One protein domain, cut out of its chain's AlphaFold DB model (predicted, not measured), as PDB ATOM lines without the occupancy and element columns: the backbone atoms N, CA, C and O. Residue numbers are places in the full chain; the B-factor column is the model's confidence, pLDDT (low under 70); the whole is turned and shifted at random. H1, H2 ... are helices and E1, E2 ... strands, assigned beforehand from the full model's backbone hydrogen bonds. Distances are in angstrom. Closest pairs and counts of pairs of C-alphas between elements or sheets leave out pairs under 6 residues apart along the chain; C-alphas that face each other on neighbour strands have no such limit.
ATOM      1  N   LEU A 325      38.761  60.503  15.039       85.25
ATOM      2  CA  LEU A 325      38.889  60.701  16.477       85.25
ATOM      3  C   LEU A 325      40.340  61.035  16.849       85.25
ATOM      4  O   LEU A 325      40.583  62.057  17.483       85.25
ATOM      5  N   ALA A 326      41.319  60.242  16.402       85.75
ATOM      6  CA  ALA A 326      42.734  60.523  16.662       85.75
ATOM      7  C   ALA A 326      43.190  61.877  16.088       85.75
ATOM      8  O   ALA A 326      44.001  62.569  16.707       85.75
ATOM      9  N   LEU A 327      42.647  62.285  14.938       91.38
ATOM     10  CA  LEU A 327      42.887  63.610  14.370       91.38
ATOM     11  C   LEU A 327      42.313  64.731  15.256       91.38
ATOM     12  O   LEU A 327      43.031  65.677  15.576       91.38
ATOM     13  N   THR A 328      41.057  64.617  15.692       90.44
ATOM     14  CA  THR A 328      40.444  65.552  16.651       90.44
ATOM     15  C   THR A 328      41.274  65.660  17.922       90.44
ATOM     16  O   THR A 328      41.552  66.763  18.386       90.44
ATOM     17  N   TRP A 329      41.730  64.528  18.459       86.00
ATOM     18  CA  TRP A 329      42.606  64.476  19.627       86.00
ATOM     19  C   TRP A 329      43.881  65.279  19.433       86.00
ATOM     20  O   TRP A 329      44.211  66.135  20.257       86.00
ATOM     21  N   PHE A 330      44.556  65.042  18.312       90.56
ATOM     22  CA  PHE A 330      45.775  65.743  17.950       90.56
ATOM     23  C   PHE A 330      45.571  67.260  17.863       90.56
ATOM     24  O   PHE A 330      46.436  68.013  18.305       90.56
ATOM     25  N   CYS A 331      44.416  67.705  17.363       93.06
ATOM     26  CA  CYS A 331      44.060  69.117  17.236       93.06
ATOM     27  C   CYS A 331      43.627  69.782  18.550       93.06
ATOM     28  O   CYS A 331      43.989  70.928  18.778       93.06
ATOM     29  N   VAL A 332      42.816  69.118  19.377       90.31
ATOM     30  CA  VAL A 332      42.105  69.768  20.501       90.31
ATOM     31  C   VAL A 332      42.857  69.644  21.824       90.31
ATOM     32  O   VAL A 332      42.774  70.538  22.663       90.31
ATOM     33  N   ASN A 333      43.590  68.546  22.016       85.19
ATOM     34  CA  ASN A 333      44.237  68.227  23.293       85.19
ATOM     35  C   ASN A 333      45.719  67.874  23.144       85.19
ATOM     36  O   ASN A 333      46.464  67.933  24.115       85.19
ATOM     37  N   GLY A 334      46.137  67.503  21.933       89.25
ATOM     38  CA  GLY A 334      47.521  67.208  21.608       89.25
ATOM     39  C   GLY A 334      48.291  68.424  21.100       89.25
ATOM     40  O   GLY A 334      48.101  69.561  21.534       89.25
ATOM     41  N   LEU A 335      49.158  68.167  20.127       91.06
ATOM     42  CA  LEU A 335      50.100  69.143  19.588       91.06
ATOM     43  C   LEU A 335      49.443  70.364  18.921       91.06
ATOM     44  O   LEU A 335      50.060  71.415  18.825       91.06
ATOM     45  N   GLY A 336      48.205  70.245  18.440       93.62
ATOM     46  CA  GLY A 336      47.474  71.348  17.812       93.62
ATOM     47  C   GLY A 336      46.710  72.244  18.781       93.62
ATOM     48  O   GLY A 336      46.199  73.279  18.347       93.62
ATOM     49  N   ALA A 337      46.628  71.879  20.064       93.56
ATOM     50  CA  ALA A 337      45.700  72.496  21.011       93.56
ATOM     51  C   ALA A 337      45.931  74.004  21.192       93.56
ATOM     52  O   ALA A 337      44.978  74.768  21.318       93.56
ATOM     53  N   HIS A 338      47.185  74.457  21.125       93.56
ATOM     54  CA  HIS A 338      47.545  75.874  21.228       93.56
ATOM     55  C   HIS A 338      47.359  76.664  19.922       93.56
ATOM     56  O   HIS A 338      47.463  77.889  19.936       93.56
ATOM     57  N   ARG A 339      47.094  75.984  18.797       94.31
ATOM     58  CA  ARG A 339      46.898  76.574  17.457       94.31
ATOM     59  C   ARG A 339      45.441  76.611  17.005       94.31
ATOM     60  O   ARG A 339      45.148  77.184  15.955       94.31
ATOM     61  N   ILE A 340      44.537  75.982  17.747       94.19
ATOM     62  CA  ILE A 340      43.131  75.894  17.368       94.19
ATOM     63  C   ILE A 340      42.469  77.267  17.448       94.19
ATOM     64  O   ILE A 340      42.614  77.970  18.447       94.19
ATOM     65  N   GLY A 341      41.759  77.671  16.395       93.19
ATOM     66  CA  GLY A 341      41.027  78.935  16.349       93.19
ATOM     67  C   GLY A 341      39.608  78.793  15.841       93.19
ATOM     68  O   GLY A 341      39.274  77.811  15.186       93.19
ATOM     69  N   ALA A 342      38.778  79.787  16.148       93.44
ATOM     70  CA  ALA A 342      37.431  79.880  15.613       93.44
ATOM     71  C   ALA A 342      37.468  80.185  14.107       93.44
ATOM     72  O   ALA A 342      38.318  80.938  13.617       93.44
ATOM     73  N   VAL A 343      36.541  79.585  13.368       93.75
ATOM     74  CA  VAL A 343      36.262  79.956  11.981       93.75
ATOM     75  C   VAL A 343      35.399  81.218  12.011       93.75
ATOM     76  O   VAL A 343      34.382  81.216  12.706       93.75
ATOM     77  N   PRO A 344      35.746  82.283  11.262       90.94
ATOM     78  CA  PRO A 344      34.924  83.485  11.211       90.94
ATOM     79  C   PRO A 344      33.478  83.186  10.802       90.94
ATOM     80  O   PRO A 344      33.199  82.252  10.030       90.94
ATOM     81  N   ALA A 345      32.552  84.019  11.282       89.25
ATOM     82  CA  ALA A 345      31.160  83.955  10.861       89.25
ATOM     83  C   ALA A 345      31.074  84.069   9.332       89.25
ATOM     84  O   ALA A 345      31.887  84.737   8.699       89.25
ATOM     85  N   ARG A 346      30.073  83.434   8.711       85.56
ATOM     86  CA  ARG A 346      29.974  83.313   7.242       85.56
ATOM     87  C   ARG A 346      30.173  84.636   6.484       85.56
ATOM     88  O   ARG A 346      30.796  84.627   5.430       85.56
ATOM     89  N   GLY A 347      29.644  85.745   7.005       87.06
ATOM     90  CA  GLY A 347      29.761  87.073   6.388       87.06
ATOM     91  C   GLY A 347      31.145  87.722   6.503       87.06
ATOM     92  O   GLY A 347      31.414  88.693   5.808       87.06
ATOM     93  N   GLU A 348      32.012  87.181   7.354       87.12
ATOM     94  CA  GLU A 348      33.356  87.683   7.664       87.12
ATOM     95  C   GLU A 348      34.458  86.763   7.117       87.12
ATOM     96  O   GLU A 348      35.642  87.102   7.163       87.12
ATOM     97  N   ARG A 349      34.088  85.590   6.580       86.44
ATOM     98  CA  ARG A 349      35.043  84.644   5.995       86.44
ATOM     99  C   ARG A 349      35.747  85.273   4.793       86.44
ATOM    100  O   ARG A 349      35.130  85.921   3.950       86.44
ATOM    101  N   SER A 350      37.048  85.031   4.688       82.56
ATOM    102  CA  SER A 350      37.885  85.490   3.580       82.56
ATOM    103  C   SER A 350      38.901  84.414   3.186       82.56
ATOM    104  O   SER A 350      39.145  83.465   3.930       82.56
ATOM    105  N   GLY A 351      39.463  84.522   1.978       84.12
ATOM    106  CA  GLY A 351      40.477  83.586   1.485       84.12
ATOM    107  C   GLY A 351      40.014  82.115   1.524       84.12
ATOM    108  O   GLY A 351      38.935  81.819   1.006       84.12
ATOM    109  N   PRO A 352      40.800  81.178   2.098       79.00
ATOM    110  CA  PRO A 352      40.426  79.761   2.172       79.00
ATOM    111  C   PRO A 352      39.166  79.496   3.008       79.00
ATOM    112  O   PRO A 352      38.456  78.535   2.717       79.00
ATOM    113  N   ASP A 353      38.818  80.365   3.963       83.62
ATOM    114  CA  ASP A 353      37.620  80.189   4.792       83.62
ATOM    115  C   ASP A 353      36.324  80.341   3.963       83.62
ATOM    116  O   ASP A 353      35.283  79.803   4.325       83.62
ATOM    117  N   LEU A 354      36.352  80.996   2.796       83.25
ATOM    118  CA  LEU A 354      35.178  81.070   1.903       83.25
ATOM    119  C   LEU A 354      34.775  79.715   1.307       83.25
ATOM    120  O   LEU A 354      33.659  79.558   0.815       83.25
ATOM    121  N   LEU A 355      35.698  78.756   1.308       81.75
ATOM    122  CA  LEU A 355      35.528  77.458   0.673       81.75
ATOM    123  C   LEU A 355      35.019  76.387   1.637       81.75
ATOM    124  O   LEU A 355      34.660  75.296   1.191       81.75
ATOM    125  N   VAL A 356      34.991  76.667   2.942       86.19
ATOM    126  CA  VAL A 356      34.686  75.639   3.938       86.19
ATOM    127  C   VAL A 356      33.196  75.513   4.215       86.19
ATOM    128  O   VAL A 356      32.471  76.511   4.120       86.19
ATOM    129  N   PRO A 357      32.724  74.306   4.574       88.00
ATOM    130  CA  PRO A 357      31.321  74.086   4.899       88.00
ATOM    131  C   PRO A 357      30.798  75.004   6.019       88.00
ATOM    132  O   PRO A 357      31.565  75.586   6.796       88.00
ATOM    133  N   GLU A 358      29.479  75.187   6.079       89.88
ATOM    134  CA  GLU A 358      28.846  76.101   7.043       89.88
ATOM    135  C   GLU A 358      28.975  75.583   8.479       89.88
ATOM    136  O   GLU A 358      29.128  76.372   9.404       89.88
ATOM    137  N   GLU A 359      29.001  74.263   8.645       93.12
ATOM    138  CA  GLU A 359      29.175  73.561   9.913       93.12
ATOM    139  C   GLU A 359      30.579  73.712  10.526       93.12
ATOM    140  O   GLU A 359      30.754  73.471  11.722       93.12
ATOM    141  N   ALA A 360      31.577  74.137   9.739       94.75
ATOM    142  CA  ALA A 360      32.929  74.369  10.237       94.75
ATOM    143  C   ALA A 360      32.937  75.524  11.249       94.75
ATOM    144  O   ALA A 360      32.616  76.667  10.914       94.75
ATOM    145  N   SER A 361      33.323  75.204  12.482       95.19
ATOM    146  CA  SER A 361      33.335  76.116  13.630       95.19
ATOM    147  C   SER A 361      34.752  76.412  14.114       95.19
ATOM    148  O   SER A 361      35.017  77.510  14.596       95.19
ATOM    149  N   PHE A 362      35.684  75.473  13.931       96.25
ATOM    150  CA  PHE A 362      37.080  75.624  14.342       96.25
ATOM    151  C   PHE A 362      38.049  75.233  13.229       96.25
ATOM    152  O   PHE A 362      37.689  74.510  12.301       96.25
ATOM    153  N   VAL A 363      39.285  75.714  13.323       96.25
ATOM    154  CA  VAL A 363      40.342  75.451  12.349       96.25
ATOM    155  C   VAL A 363      41.712  75.362  13.015       96.25
ATOM    156  O   VAL A 363      42.041  76.148  13.905       96.25
ATOM    157  N   VAL A 364      42.535  74.425  12.543       96.62
ATOM    158  CA  VAL A 364      43.980  74.378  12.802       96.62
ATOM    159  C   VAL A 364      44.705  74.614  11.482       96.62
ATOM    160  O   VAL A 364      44.577  73.823  10.544       96.62
ATOM    161  N   ARG A 365      45.447  75.723  11.401       95.12
ATOM    162  CA  ARG A 365      46.047  76.203  10.150       95.12
ATOM    163  C   ARG A 365      47.483  75.707   9.971       95.12
ATOM    164  O   ARG A 365      48.323  75.921  10.845       95.12
ATOM    165  N   THR A 366      47.769  75.095   8.822       96.19
ATOM    166  CA  THR A 366      49.117  74.652   8.413       96.19
ATOM    167  C   THR A 366      49.455  74.989   6.953       96.19
ATOM    168  O   THR A 366      50.582  74.755   6.515       96.19
ATOM    169  N   ASN A 367      48.520  75.574   6.188       94.06
ATOM    170  CA  ASN A 367      48.683  75.842   4.754       94.06
ATOM    171  C   ASN A 367      49.875  76.730   4.387       94.06
ATOM    172  O   ASN A 367      50.352  76.619   3.262       94.06
ATOM    173  N   PHE A 368      50.421  77.533   5.301       91.31
ATOM    174  CA  PHE A 368      51.681  78.240   5.053       91.31
ATOM    175  C   PHE A 368      52.788  77.297   4.545       91.31
ATOM    176  O   PHE A 368      53.477  77.613   3.576       91.31
ATOM    177  N   LEU A 369      52.897  76.095   5.121       94.88
ATOM    178  CA  LEU A 369      53.933  75.141   4.730       94.88
ATOM    179  C   LEU A 369      53.754  74.587   3.308       94.88
ATOM    180  O   LEU A 369      54.718  74.087   2.733       94.88
ATOM    181  N   SER A 370      52.550  74.676   2.728       93.06
ATOM    182  CA  SER A 370      52.303  74.242   1.341       93.06
ATOM    183  C   SER A 370      53.043  75.083   0.312       93.06
ATOM    184  O   SER A 370      53.236  74.634  -0.817       93.06
ATOM    185  N   GLN A 371      53.444  76.293   0.698       90.94
ATOM    186  CA  GLN A 371      54.083  77.244  -0.195       90.94
ATOM    187  C   GLN A 371      55.604  77.053  -0.261       90.94
ATOM    188  O   GLN A 371      56.240  77.547  -1.190       90.94
ATOM    189  N   LEU A 372      56.180  76.314   0.689       93.94
ATOM    190  CA  LEU A 372      57.616  76.073   0.780       93.94
ATOM    191  C   LEU A 372      58.063  75.068  -0.285       93.94
ATOM    192  O   LEU A 372      57.399  74.055  -0.521       93.94
ATOM    193  N   THR A 373      59.198  75.344  -0.921       95.06
ATOM    194  CA  THR A 373      59.835  74.426  -1.867       95.06
ATOM    195  C   THR A 373      60.380  73.199  -1.134       95.06
ATOM    196  O   THR A 373      60.737  73.243   0.048       95.06
ATOM    197  N   VAL A 374      60.369  72.057  -1.819       96.19
ATOM    198  CA  VAL A 374      60.754  70.760  -1.256       96.19
ATOM    199  C   VAL A 374      61.720  70.050  -2.185       96.19
ATOM    200  O   VAL A 374      61.699  70.247  -3.397       96.19
ATOM    201  N   LYS A 375      62.536  69.175  -1.605       96.25
ATOM    202  CA  LYS A 375      63.483  68.325  -2.318       96.25
ATOM    203  C   LYS A 375      62.782  67.413  -3.316       96.25
ATOM    204  O   LYS A 375      61.668  66.933  -3.084       96.25
ATOM    205  N   ASP A 376      63.512  67.068  -4.369       95.62
ATOM    206  CA  ASP A 376      63.075  66.092  -5.360       95.62
ATOM    207  C   ASP A 376      62.641  64.772  -4.711       95.62
ATOM    208  O   ASP A 376      63.353  64.162  -3.912       95.62
ATOM    209  N   GLY A 377      61.446  64.317  -5.085       94.19
ATOM    210  CA  GLY A 377      60.855  63.078  -4.583       94.19
ATOM    211  C   GLY A 377      60.124  63.204  -3.243       94.19
ATOM    212  O   GLY A 377      59.352  62.300  -2.913       94.19
ATOM    213  N   CYS A 378      60.284  64.307  -2.505       95.94
ATOM    214  CA  CYS A 378      59.488  64.597  -1.314       95.94
ATOM    215  C   CYS A 378      58.131  65.209  -1.680       95.94
ATOM    216  O   CYS A 378      57.977  65.886  -2.696       95.94
ATOM    217  N   ASP A 379      57.124  64.964  -0.844       95.12
ATOM    218  CA  ASP A 379      55.864  65.703  -0.926       95.12
ATOM    219  C   ASP A 379      55.936  67.049  -0.195       95.12
ATOM    220  O   ASP A 379      56.813  67.273   0.639       95.12
ATOM    221  N   THR A 380      54.973  67.926  -0.478       94.75
ATOM    222  CA  THR A 380      54.794  69.186   0.237       94.75
ATOM    223  C   THR A 380      53.869  69.014   1.438       94.75
ATOM    224  O   THR A 380      52.934  68.207   1.435       94.75
ATOM    225  N   TYR A 381      54.132  69.817   2.463       95.50
ATOM    226  CA  TYR A 381      53.257  69.993   3.613       95.50
ATOM    227  C   TYR A 381      52.006  70.825   3.269       95.50
ATOM    228  O   TYR A 381      51.777  71.230   2.127       95.50
ATOM    229  N   GLY A 382      51.202  71.095   4.294       94.25
ATOM    230  CA  GLY A 382      50.048  71.978   4.290       94.25
ATOM    231  C   GLY A 382      48.710  71.245   4.291       94.25
ATOM    232  O   GLY A 382      48.598  70.069   3.944       94.25
ATOM    233  N   GLY A 383      47.679  71.981   4.679       93.12
ATOM    234  CA  GLY A 383      46.324  71.492   4.882       93.12
ATOM    235  C   GLY A 383      45.751  72.125   6.140       93.12
ATOM    236  O   GLY A 383      46.220  71.852   7.237       93.12
ATOM    237  N   ASP A 384      44.757  72.986   6.014       95.81
ATOM    238  CA  ASP A 384      44.041  73.502   7.176       95.81
ATOM    239  C   ASP A 384      42.949  72.495   7.537       95.81
ATOM    240  O   ASP A 384      42.143  72.127   6.681       95.81
ATOM    241  N   CYS A 385      42.947  72.006   8.779       96.81
ATOM    242  CA  CYS A 385      41.929  71.074   9.259       96.81
ATOM    243  C   CYS A 385      40.798  71.861   9.909       96.81
ATOM    244  O   CYS A 385      41.025  72.554  10.903       96.81
ATOM    245  N   TYR A 386      39.592  71.718   9.373       96.38
ATOM    246  CA  TYR A 386      38.384  72.347   9.888       96.38
ATOM    247  C   TYR A 386      37.565  71.339  10.684       96.38
ATOM    248  O   TYR A 386      37.391  70.194  10.260       96.38
ATOM    249  N   LEU A 387      37.055  71.779  11.827       95.94
ATOM    250  CA  LEU A 387      36.294  70.974  12.776       95.94
ATOM    251  C   LEU A 387      34.914  71.611  12.980       95.94
ATOM    252  O   LEU A 387      34.783  72.837  12.921       95.94
ATOM    253  N   ASP A 388      33.890  70.802  13.224       94.50
ATOM    254  CA  ASP A 388      32.556  71.299  13.572       94.50
ATOM    255  C   ASP A 388      32.452  71.697  15.055       94.50
ATOM    256  O   ASP A 388      33.407  71.576  15.824       94.50
ATOM    257  N   ALA A 389      31.276  72.166  15.478       93.19
ATOM    258  CA  ALA A 389      31.003  72.536  16.871       93.19
ATOM    259  C   ALA A 389      31.111  71.361  17.869       93.19
ATOM    260  O   ALA A 389      31.165  71.583  19.077       93.19
ATOM    261  N   LEU A 390      31.133  70.116  17.379       90.00
ATOM    262  CA  LEU A 390      31.357  68.899  18.163       90.00
ATOM    263  C   LEU A 390      32.810  68.406  18.056       90.00
ATOM    264  O   LEU A 390      33.111  67.293  18.484       90.00
ATOM    265  N   TRP A 391      33.706  69.232  17.506       92.19
ATOM    266  CA  TRP A 391      35.121  68.945  17.269       92.19
ATOM    267  C   TRP A 391      35.389  67.808  16.281       92.19
ATOM    268  O   TRP A 391      36.497  67.274  16.244       92.19
ATOM    269  N   ARG A 392      34.415  67.417  15.458       91.25
ATOM    270  CA  ARG A 392      34.609  66.375  14.443       91.25
ATOM    271  C   ARG A 392      35.262  66.983  13.203       91.25
ATOM    272  O   ARG A 392      34.871  68.089  12.821       91.25
ATOM    273  N   PRO A 393      36.222  66.307  12.550       93.69
ATOM    274  CA  PRO A 393      36.819  66.813  11.323       93.69
ATOM    275  C   PRO A 393      35.753  66.904  10.231       93.69
ATOM    276  O   PRO A 393      35.071  65.930   9.928       93.69
ATOM    277  N   VAL A 394      35.605  68.088   9.646       93.31
ATOM    278  CA  VAL A 394      34.659  68.354   8.553       93.31
ATOM    279  C   VAL A 394      35.378  68.238   7.220       93.31
ATOM    280  O   VAL A 394      34.919  67.573   6.290       93.31
ATOM    281  N   CYS A 395      36.516  68.925   7.115       93.50
ATOM    282  CA  CYS A 395      37.323  68.913   5.910       93.50
ATOM    283  C   CYS A 395      38.782  69.265   6.187       93.50
ATOM    284  O   CYS A 395      39.112  69.896   7.193       93.50
ATOM    285  N   ILE A 396      39.646  68.889   5.246       93.69
ATOM    286  CA  ILE A 396      41.006  69.418   5.140       93.69
ATOM    287  C   ILE A 396      41.072  70.240   3.856       93.69
ATOM    288  O   ILE A 396      40.747  69.740   2.778       93.69
ATOM    289  N   VAL A 397      41.481  71.503   3.961       91.81
ATOM    290  CA  VAL A 397      41.661  72.387   2.805       91.81
ATOM    291  C   VAL A 397      43.140  72.549   2.539       91.81
ATOM    292  O   VAL A 397      43.845  73.150   3.345       91.81
ATOM    293  N   ARG A 398      43.620  72.056   1.397       89.06
ATOM    294  CA  ARG A 398      45.010  72.248   0.974       89.06
ATOM    295  C   ARG A 398      45.074  73.355  -0.065       89.06
ATOM    296  O   ARG A 398      44.476  73.248  -1.141       89.06
ATOM    297  N   GLN A 399      45.807  74.409   0.268       85.00
ATOM    298  CA  GLN A 399      46.156  75.439  -0.696       85.00
ATOM    299  C   GLN A 399      47.251  74.920  -1.618       85.00
ATOM    300  O   GLN A 399      48.173  74.213  -1.211       85.00
ATOM    301  N   THR A 400      47.105  75.240  -2.891       74.31
ATOM    302  CA  THR A 400      48.139  75.001  -3.887       74.31
ATOM    303  C   THR A 400      49.163  76.125  -3.850       74.31
ATOM    304  O   THR A 400      48.846  77.229  -3.401       74.31
ATOM    305  N   GLN A 401      50.396  75.852  -4.291       64.25
ATOM    306  CA  GLN A 401      51.402  76.904  -4.441       64.25
ATOM    307  C   GLN A 401      50.828  78.012  -5.323       64.25
ATOM    308  O   GLN A 401      50.471  77.777  -6.481       64.25
ATOM    309  N   VAL A 402      50.696  79.210  -4.761       55.53
ATOM    310  CA  VAL A 402      50.199  80.355  -5.515       55.53
ATOM    311  C   VAL A 402      51.337  80.773  -6.443       55.53
ATOM    312  O   VAL A 402      52.414  81.139  -5.983       55.53
ATOM    313  N   ALA A 403      51.126  80.671  -7.760       44.06
ATOM    314  CA  ALA A 403      52.160  80.900  -8.782       44.06
ATOM    315  C   ALA A 403      52.795  82.304  -8.728       44.06
ATOM    316  O   ALA A 403      53.852  82.538  -9.306       44.06
ATOM    317  N   SER A 404      52.159  83.230  -8.020       47.38
ATOM    318  CA  SER A 404      52.724  84.508  -7.634       47.38
ATOM    319  C   SER A 404      52.704  84.587  -6.115       47.38
ATOM    320  O   SER A 404      51.668  84.879  -5.515       47.38
ATOM    321  N   TRP A 405      53.865  84.399  -5.496       42.81
ATOM    322  CA  TRP A 405      54.170  85.065  -4.236       42.81
ATOM    323  C   TRP A 405      54.220  86.581  -4.496       42.81
ATOM    324  O   TRP A 405      55.258  87.225  -4.367       42.81
ATOM    325  N   GLY A 434      48.888  70.300 -12.507       43.06
ATOM    326  CA  GLY A 434      47.835  69.583 -11.772       43.06
ATOM    327  C   GLY A 434      47.351  70.273 -10.493       43.06
ATOM    328  O   GLY A 434      46.226  70.037 -10.073       43.06
ATOM    329  N   TRP A 435      48.148  71.178  -9.922       44.56
ATOM    330  CA  TRP A 435      47.876  71.843  -8.638       44.56
ATOM    331  C   TRP A 435      47.417  73.302  -8.822       44.56
ATOM    332  O   TRP A 435      47.870  74.193  -8.131       44.56
ATOM    333  N   GLY A 436      46.549  73.600  -9.791       42.25
ATOM    334  CA  GLY A 436      46.172  74.989 -10.117       42.25
ATOM    335  C   GLY A 436      45.029  75.603  -9.290       42.25
ATOM    336  O   GLY A 436      44.567  76.688  -9.646       42.25
ATOM    337  N   ALA A 437      44.501  74.910  -8.274       54.34
ATOM    338  CA  ALA A 437      43.307  75.329  -7.531       54.34
ATOM    339  C   ALA A 437      43.353  74.897  -6.054       54.34
ATOM    340  O   ALA A 437      44.006  73.914  -5.718       54.34
ATOM    341  N   ASN A 438      42.660  75.608  -5.162       57.38
ATOM    342  CA  ASN A 438      42.469  75.149  -3.780       57.38
ATOM    343  C   ASN A 438      41.659  73.847  -3.779       57.38
ATOM    344  O   ASN A 438      40.665  73.744  -4.501       57.38
ATOM    345  N   HIS A 439      42.054  72.875  -2.959       64.88
ATOM    346  CA  HIS A 439      41.342  71.607  -2.848       64.88
ATOM    347  C   HIS A 439      40.724  71.448  -1.460       64.88
ATOM    348  O   HIS A 439      41.398  71.640  -0.450       64.88
ATOM    349  N   ILE A 440      39.439  71.091  -1.432       71.38
ATOM    350  CA  ILE A 440      38.673  70.791  -0.218       71.38
ATOM    351  C   ILE A 440      38.421  69.288  -0.205       71.38
ATOM    352  O   ILE A 440      37.873  68.758  -1.176       71.38
ATOM    353  N   PHE A 441      38.781  68.631   0.893       73.81
ATOM    354  CA  PHE A 441      38.633  67.191   1.076       73.81
ATOM    355  C   PHE A 441      37.678  66.902   2.229       73.81
ATOM    356  O   PHE A 441      37.924  67.372   3.337       73.81
ATOM    357  N   THR A 442      36.606  66.150   1.977       71.38
ATOM    358  CA  THR A 442      35.582  65.774   2.973       71.38
ATOM    359  C   THR A 442      35.482  64.257   3.116       71.38
ATOM    360  O   THR A 442      35.797  63.539   2.167       71.38
ATOM    361  N   HIS A 443      35.027  63.788   4.284       58.31
ATOM    362  CA  HIS A 443      34.846  62.363   4.597       58.31
ATOM    363  C   HIS A 443      33.707  61.698   3.791       58.31
ATOM    364  O   HIS A 443      33.834  60.531   3.429       58.31
ATOM    365  N   ASP A 444      32.631  62.430   3.463       55.88
ATOM    366  CA  ASP A 444      31.412  61.854   2.868       55.88
ATOM    367  C   ASP A 444      31.183  62.202   1.387       55.88
ATOM    368  O   ASP A 444      31.441  63.325   0.936       55.88
ATOM    369  N   ASP A 445      30.574  61.242   0.675       45.34
ATOM    370  CA  ASP A 445      30.013  61.379  -0.678       45.34
ATOM    371  C   ASP A 445      28.749  62.274  -0.732       45.34
ATOM    372  O   ASP A 445      28.378  62.760  -1.801       45.34
ATOM    373  N   ASP A 446      28.105  62.538   0.413       40.66
ATOM    374  CA  ASP A 446      26.750  63.118   0.491       40.66
ATOM    375  C   ASP A 446      26.686  64.650   0.610       40.66
ATOM    376  O   ASP A 446      25.611  65.245   0.500       40.66
ATOM    377  N   VAL A 447      27.812  65.353   0.758       44.16
ATOM    378  CA  VAL A 447      27.811  66.829   0.882       44.16
ATOM    379  C   VAL A 447      27.799  67.509  -0.500       44.16
ATOM    380  O   VAL A 447      28.493  68.497  -0.763       44.16
ATOM    381  N   GLY A 448      27.022  66.954  -1.428       37.03
ATOM    382  CA  GLY A 448      26.938  67.378  -2.819       37.03
ATOM    383  C   GLY A 448      26.259  68.741  -3.005       37.03
ATOM    384  O   GLY A 448      25.169  69.005  -2.509       37.03
ATOM    385  N   THR A 449      26.852  69.567  -3.872       39.53
ATOM    386  CA  THR A 449      26.201  70.637  -4.667       39.53
ATOM    387  C   THR A 449      26.142  72.074  -4.110       39.53
ATOM    388  O   THR A 449      26.286  73.000  -4.903       39.53
ATOM    389  N   VAL A 450      26.010  72.338  -2.801       40.69
ATOM    390  CA  VAL A 450      25.679  73.715  -2.329       40.69
ATOM    391  C   VAL A 450      26.864  74.711  -2.342       40.69
ATOM    392  O   VAL A 450      26.675  75.893  -2.619       40.69
ATOM    393  N   ALA A 451      28.104  74.258  -2.128       42.19
ATOM    394  CA  ALA A 451      29.266  75.152  -1.980       42.19
ATOM    395  C   ALA A 451      29.817  75.742  -3.302       42.19
ATOM    396  O   ALA A 451      30.449  76.799  -3.297       42.19
ATOM    397  N   LEU A 452      29.564  75.101  -4.454       39.12
ATOM    398  CA  LEU A 452      30.147  75.518  -5.741       39.12
ATOM    399  C   LEU A 452      29.599  76.871  -6.239       39.12
ATOM    400  O   LEU A 452      30.310  77.628  -6.901       39.12
ATOM    401  N   ALA A 453      28.347  77.192  -5.901       42.78
ATOM    402  CA  ALA A 453      27.689  78.422  -6.338       42.78
ATOM    403  C   ALA A 453      28.262  79.679  -5.654       42.78
ATOM    404  O   ALA A 453      28.395  80.721  -6.294       42.78
ATOM    405  N   ALA A 454      28.653  79.579  -4.378       44.56
ATOM    406  CA  ALA A 454      29.192  80.704  -3.609       44.56
ATOM    407  C   ALA A 454      30.626  81.074  -4.035       44.56
ATOM    408  O   ALA A 454      30.934  82.254  -4.196       44.56
ATOM    409  N   ALA A 455      31.481  80.078  -4.300       43.53
ATOM    410  CA  ALA A 455      32.856  80.303  -4.755       43.53
ATOM    411  C   ALA A 455      32.911  80.977  -6.139       43.53
ATOM    412  O   ALA A 455      33.705  81.893  -6.353       43.53
ATOM    413  N   SER A 456      32.014  80.586  -7.053       42.25
ATOM    414  CA  SER A 456      31.914  81.199  -8.383       42.25
ATOM    415  C   SER A 456      31.442  82.659  -8.338       42.25
ATOM    416  O   SER A 456      31.816  83.433  -9.215       42.25
ATOM    417  N   ALA A 457      30.644  83.049  -7.339       47.38
ATOM    418  CA  ALA A 457      30.187  84.430  -7.170       47.38
ATOM    419  C   ALA A 457      31.285  85.366  -6.623       47.38
ATOM    420  O   ALA A 457      31.220  86.573  -6.844       47.38
ATOM    421  N   ALA A 458      32.310  84.821  -5.955       48.00
ATOM    422  CA  ALA A 458      33.415  85.575  -5.354       48.00
ATOM    423  C   ALA A 458      34.643  85.752  -6.275       48.00
ATOM    424  O   ALA A 458      35.661  86.286  -5.843       48.00
ATOM    425  N   GLY A 459      34.594  85.280  -7.527       41.53
ATOM    426  CA  GLY A 459      35.719  85.387  -8.473       41.53
ATOM    427  C   GLY A 459      36.920  84.482  -8.160       41.53
ATOM    428  O   GLY A 459      37.911  84.503  -8.890       41.53
ATOM    429  N   LEU A 460      36.837  83.647  -7.121       47.28
ATOM    430  CA  LEU A 460      37.784  82.562  -6.890       47.28
ATOM    431  C   LEU A 460      37.565  81.515  -7.987       47.28
ATOM    432  O   LEU A 460      36.435  81.070  -8.199       47.28
ATOM    433  N   ARG A 461      38.629  81.102  -8.694       48.16
ATOM    434  CA  ARG A 461      38.545  79.906  -9.550       48.16
ATOM    435  C   ARG A 461      38.044  78.785  -8.652       48.16
ATOM    436  O   ARG A 461      38.739  78.456  -7.693       48.16
ATOM    437  N   ALA A 462      36.831  78.295  -8.922       46.09
ATOM    438  CA  ALA A 462      36.181  77.276  -8.114       46.09
ATOM    439  C   ALA A 462      37.211  76.187  -7.820       46.09
ATOM    440  O   ALA A 462      37.706  75.533  -8.740       46.09
ATOM    441  N   GLY A 463      37.607  76.079  -6.550       50.03
ATOM    442  CA  GLY A 463      38.454  74.987  -6.115       50.03
ATOM    443  C   GLY A 463      37.787  73.701  -6.571       50.03
ATOM    444  O   GLY A 463      36.576  73.548  -6.385       50.03
ATOM    445  N   ASN A 464      38.532  72.804  -7.215       52.69
ATOM    446  CA  ASN A 464      37.997  71.484  -7.506       52.69
ATOM    447  C   ASN A 464      37.738  70.833  -6.147       52.69
ATOM    448  O   ASN A 464      38.673  70.375  -5.488       52.69
ATOM    449  N   ARG A 465      36.477  70.851  -5.705       53.25
ATOM    450  CA  ARG A 465      36.038  70.057  -4.569       53.25
ATOM    451  C   ARG A 465      36.191  68.608  -4.999       53.25
ATOM    452  O   ARG A 465      35.481  68.149  -5.891       53.25
ATOM    453  N   VAL A 466      37.171  67.933  -4.419       56.00
ATOM    454  CA  VAL A 466      37.415  66.523  -4.690       56.00
ATOM    455  C   VAL A 466      36.722  65.771  -3.573       56.00
ATOM    456  O   VAL A 466      37.254  65.652  -2.471       56.00
ATOM    457  N   THR A 467      35.508  65.300  -3.849       58.31
ATOM    458  CA  THR A 467      34.922  64.240  -3.032       58.31
ATOM    459  C   THR A 467      35.865  63.049  -3.122       58.31
ATOM    460  O   THR A 467      36.213  62.601  -4.220       58.31
ATOM    461  N   LEU A 468      36.371  62.607  -1.976       61.31
ATOM    462  CA  LEU A 468      37.368  61.555  -1.924       61.31
ATOM    463  C   LEU A 468      36.694  60.215  -2.206       61.31
ATOM    464  O   LEU A 468      36.170  59.576  -1.307       61.31
ATOM    465  N   GLY A 469      36.735  59.771  -3.462       56.56
ATOM    466  CA  GLY A 469      36.090  58.521  -3.876       56.56
ATOM    467  C   GLY A 469      36.725  57.242  -3.305       56.56
ATOM    468  O   GLY A 469      36.225  56.151  -3.569       56.56
ATOM    469  N   ALA A 470      37.835  57.337  -2.559       74.19
ATOM    470  CA  ALA A 470      38.484  56.203  -1.905       74.19
ATOM    471  C   ALA A 470      38.826  56.535  -0.438       74.19
ATOM    472  O   ALA A 470      39.516  57.528  -0.204       74.19
ATOM    473  N   PRO A 471      38.477  55.672   0.545       82.88
ATOM    474  CA  PRO A 471      38.817  55.872   1.963       82.88
ATOM    475  C   PRO A 471      40.305  56.157   2.208       82.88
ATOM    476  O   PRO A 471      40.684  56.934   3.079       82.88
TER     477      PRO A 471
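What this domain is: This is residues 325 to 405 and 434 to 471 of the 849 residues of the protein "Hypothetical protein" of Emiliania huxleyi (UniProt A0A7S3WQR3). A twisted sheet of five strands, E1 to E5, runs through the middle, with H1 packed across one of its faces near E2 and with H4 well off the sheet on the far side of the body from H1. The short helices H2 and H3 graze the sheet; of two long loops, residues 333 to 350 pass by E1, with residues 341 to 342 paired to it, while residues 372 to 383 reach far out to Asp 376 and fold back into E2. The 119 printed residues include four named helices and five named strands, in the order H1 H2 E1 H3 E2 E3 E4 H4 E5; under half of the residues are in these elements, and the class is mixed, helices and strands. The sheet's order is E1, E2, E3, E4, E5, mixed. The whole is compact, with a radius of gyration of the C-alphas of 14.4 A and spans of 36 by 35 by 31 A.

How they stand to each other: The sheet, only just strongly twisted with C-alphas up to 4.5 A off its best plane, has E1, residues 360 to 364, and E5, residues 465 to 467, as edge strands. E1 is antiparallel to E2, residues 384 to 388, with N 361 and O 387 at 2.8 A. E2 and E3, residues 393 to 398, form an antiparallel hairpin, with N 384 and O 397 at 2.8 A. E3 is antiparallel to E4, residues 439 to 442, with N 398 and O 439 at 2.9 A. E4 and E5 are parallel, with N 466 and O 440 at 3.4 A, and with H4, residues 451 to 457, they make a strand-helix-strand unit, two parallel neighbour strands with a helix between, whose crossover is right-handed. Residues 341 to 342 pair antiparallel with residues 362 to 363 of E1. H1, residues 325 to 332, is on the sheet at a height of 8.9 A and runs across the strands, at 78 degrees to E2 on the local plane; it lies only just over E2, with 3 of its C-alphas falling there. The closest C-alphas of H1 and E3 are those of Thr 328 and Pro 393, 6.6 A apart. H2, residues 351 to 355, only grazes the sheet with residues 352 to 355, and H3, residues 367 to 371, with residues 367 to 370. H4 is not on the sheet; H2 and H4 only just touch, with 3 pairs of C-alphas within 8 A, the closest being Leu 355 and Ala 455 at 6.7 A. Every O i to N i+4 pair is within hydrogen-bond range in H1, against 2 of 3 in H4 and 0 of 1 in H2 and in H3, where both O i to N i+3 pairs are.

Where its parts are: E3 spans 14.3 A, E2 13.3 A, E1 11.3 A, E4 10.1 A and E5 6.1 A from first to last C-alpha. H4 spans 10.7 A, H1 10.4 A, H2 7.9 A and H3 7.5 A. H1 begins at C-alpha 325, (38.889, 60.701, 16.477), and E5 ends at C-alpha 467, (34.922, 64.240, -3.032).

The domain as a whole: The two C-alphas farthest apart are those of Gly 347 and Asp 376, at 41.1 A. Residues 406 to 433 are not printed, and C-alphas 405 and 434 are 18.3 A apart across this cut, which lies between E3 and E4. The links H1 to H2 and H3 to E2 are long. The mean pLDDT of the printed part is 77.0; residues 401 to 405, 434 to 439 and 443 to 469 are under 70.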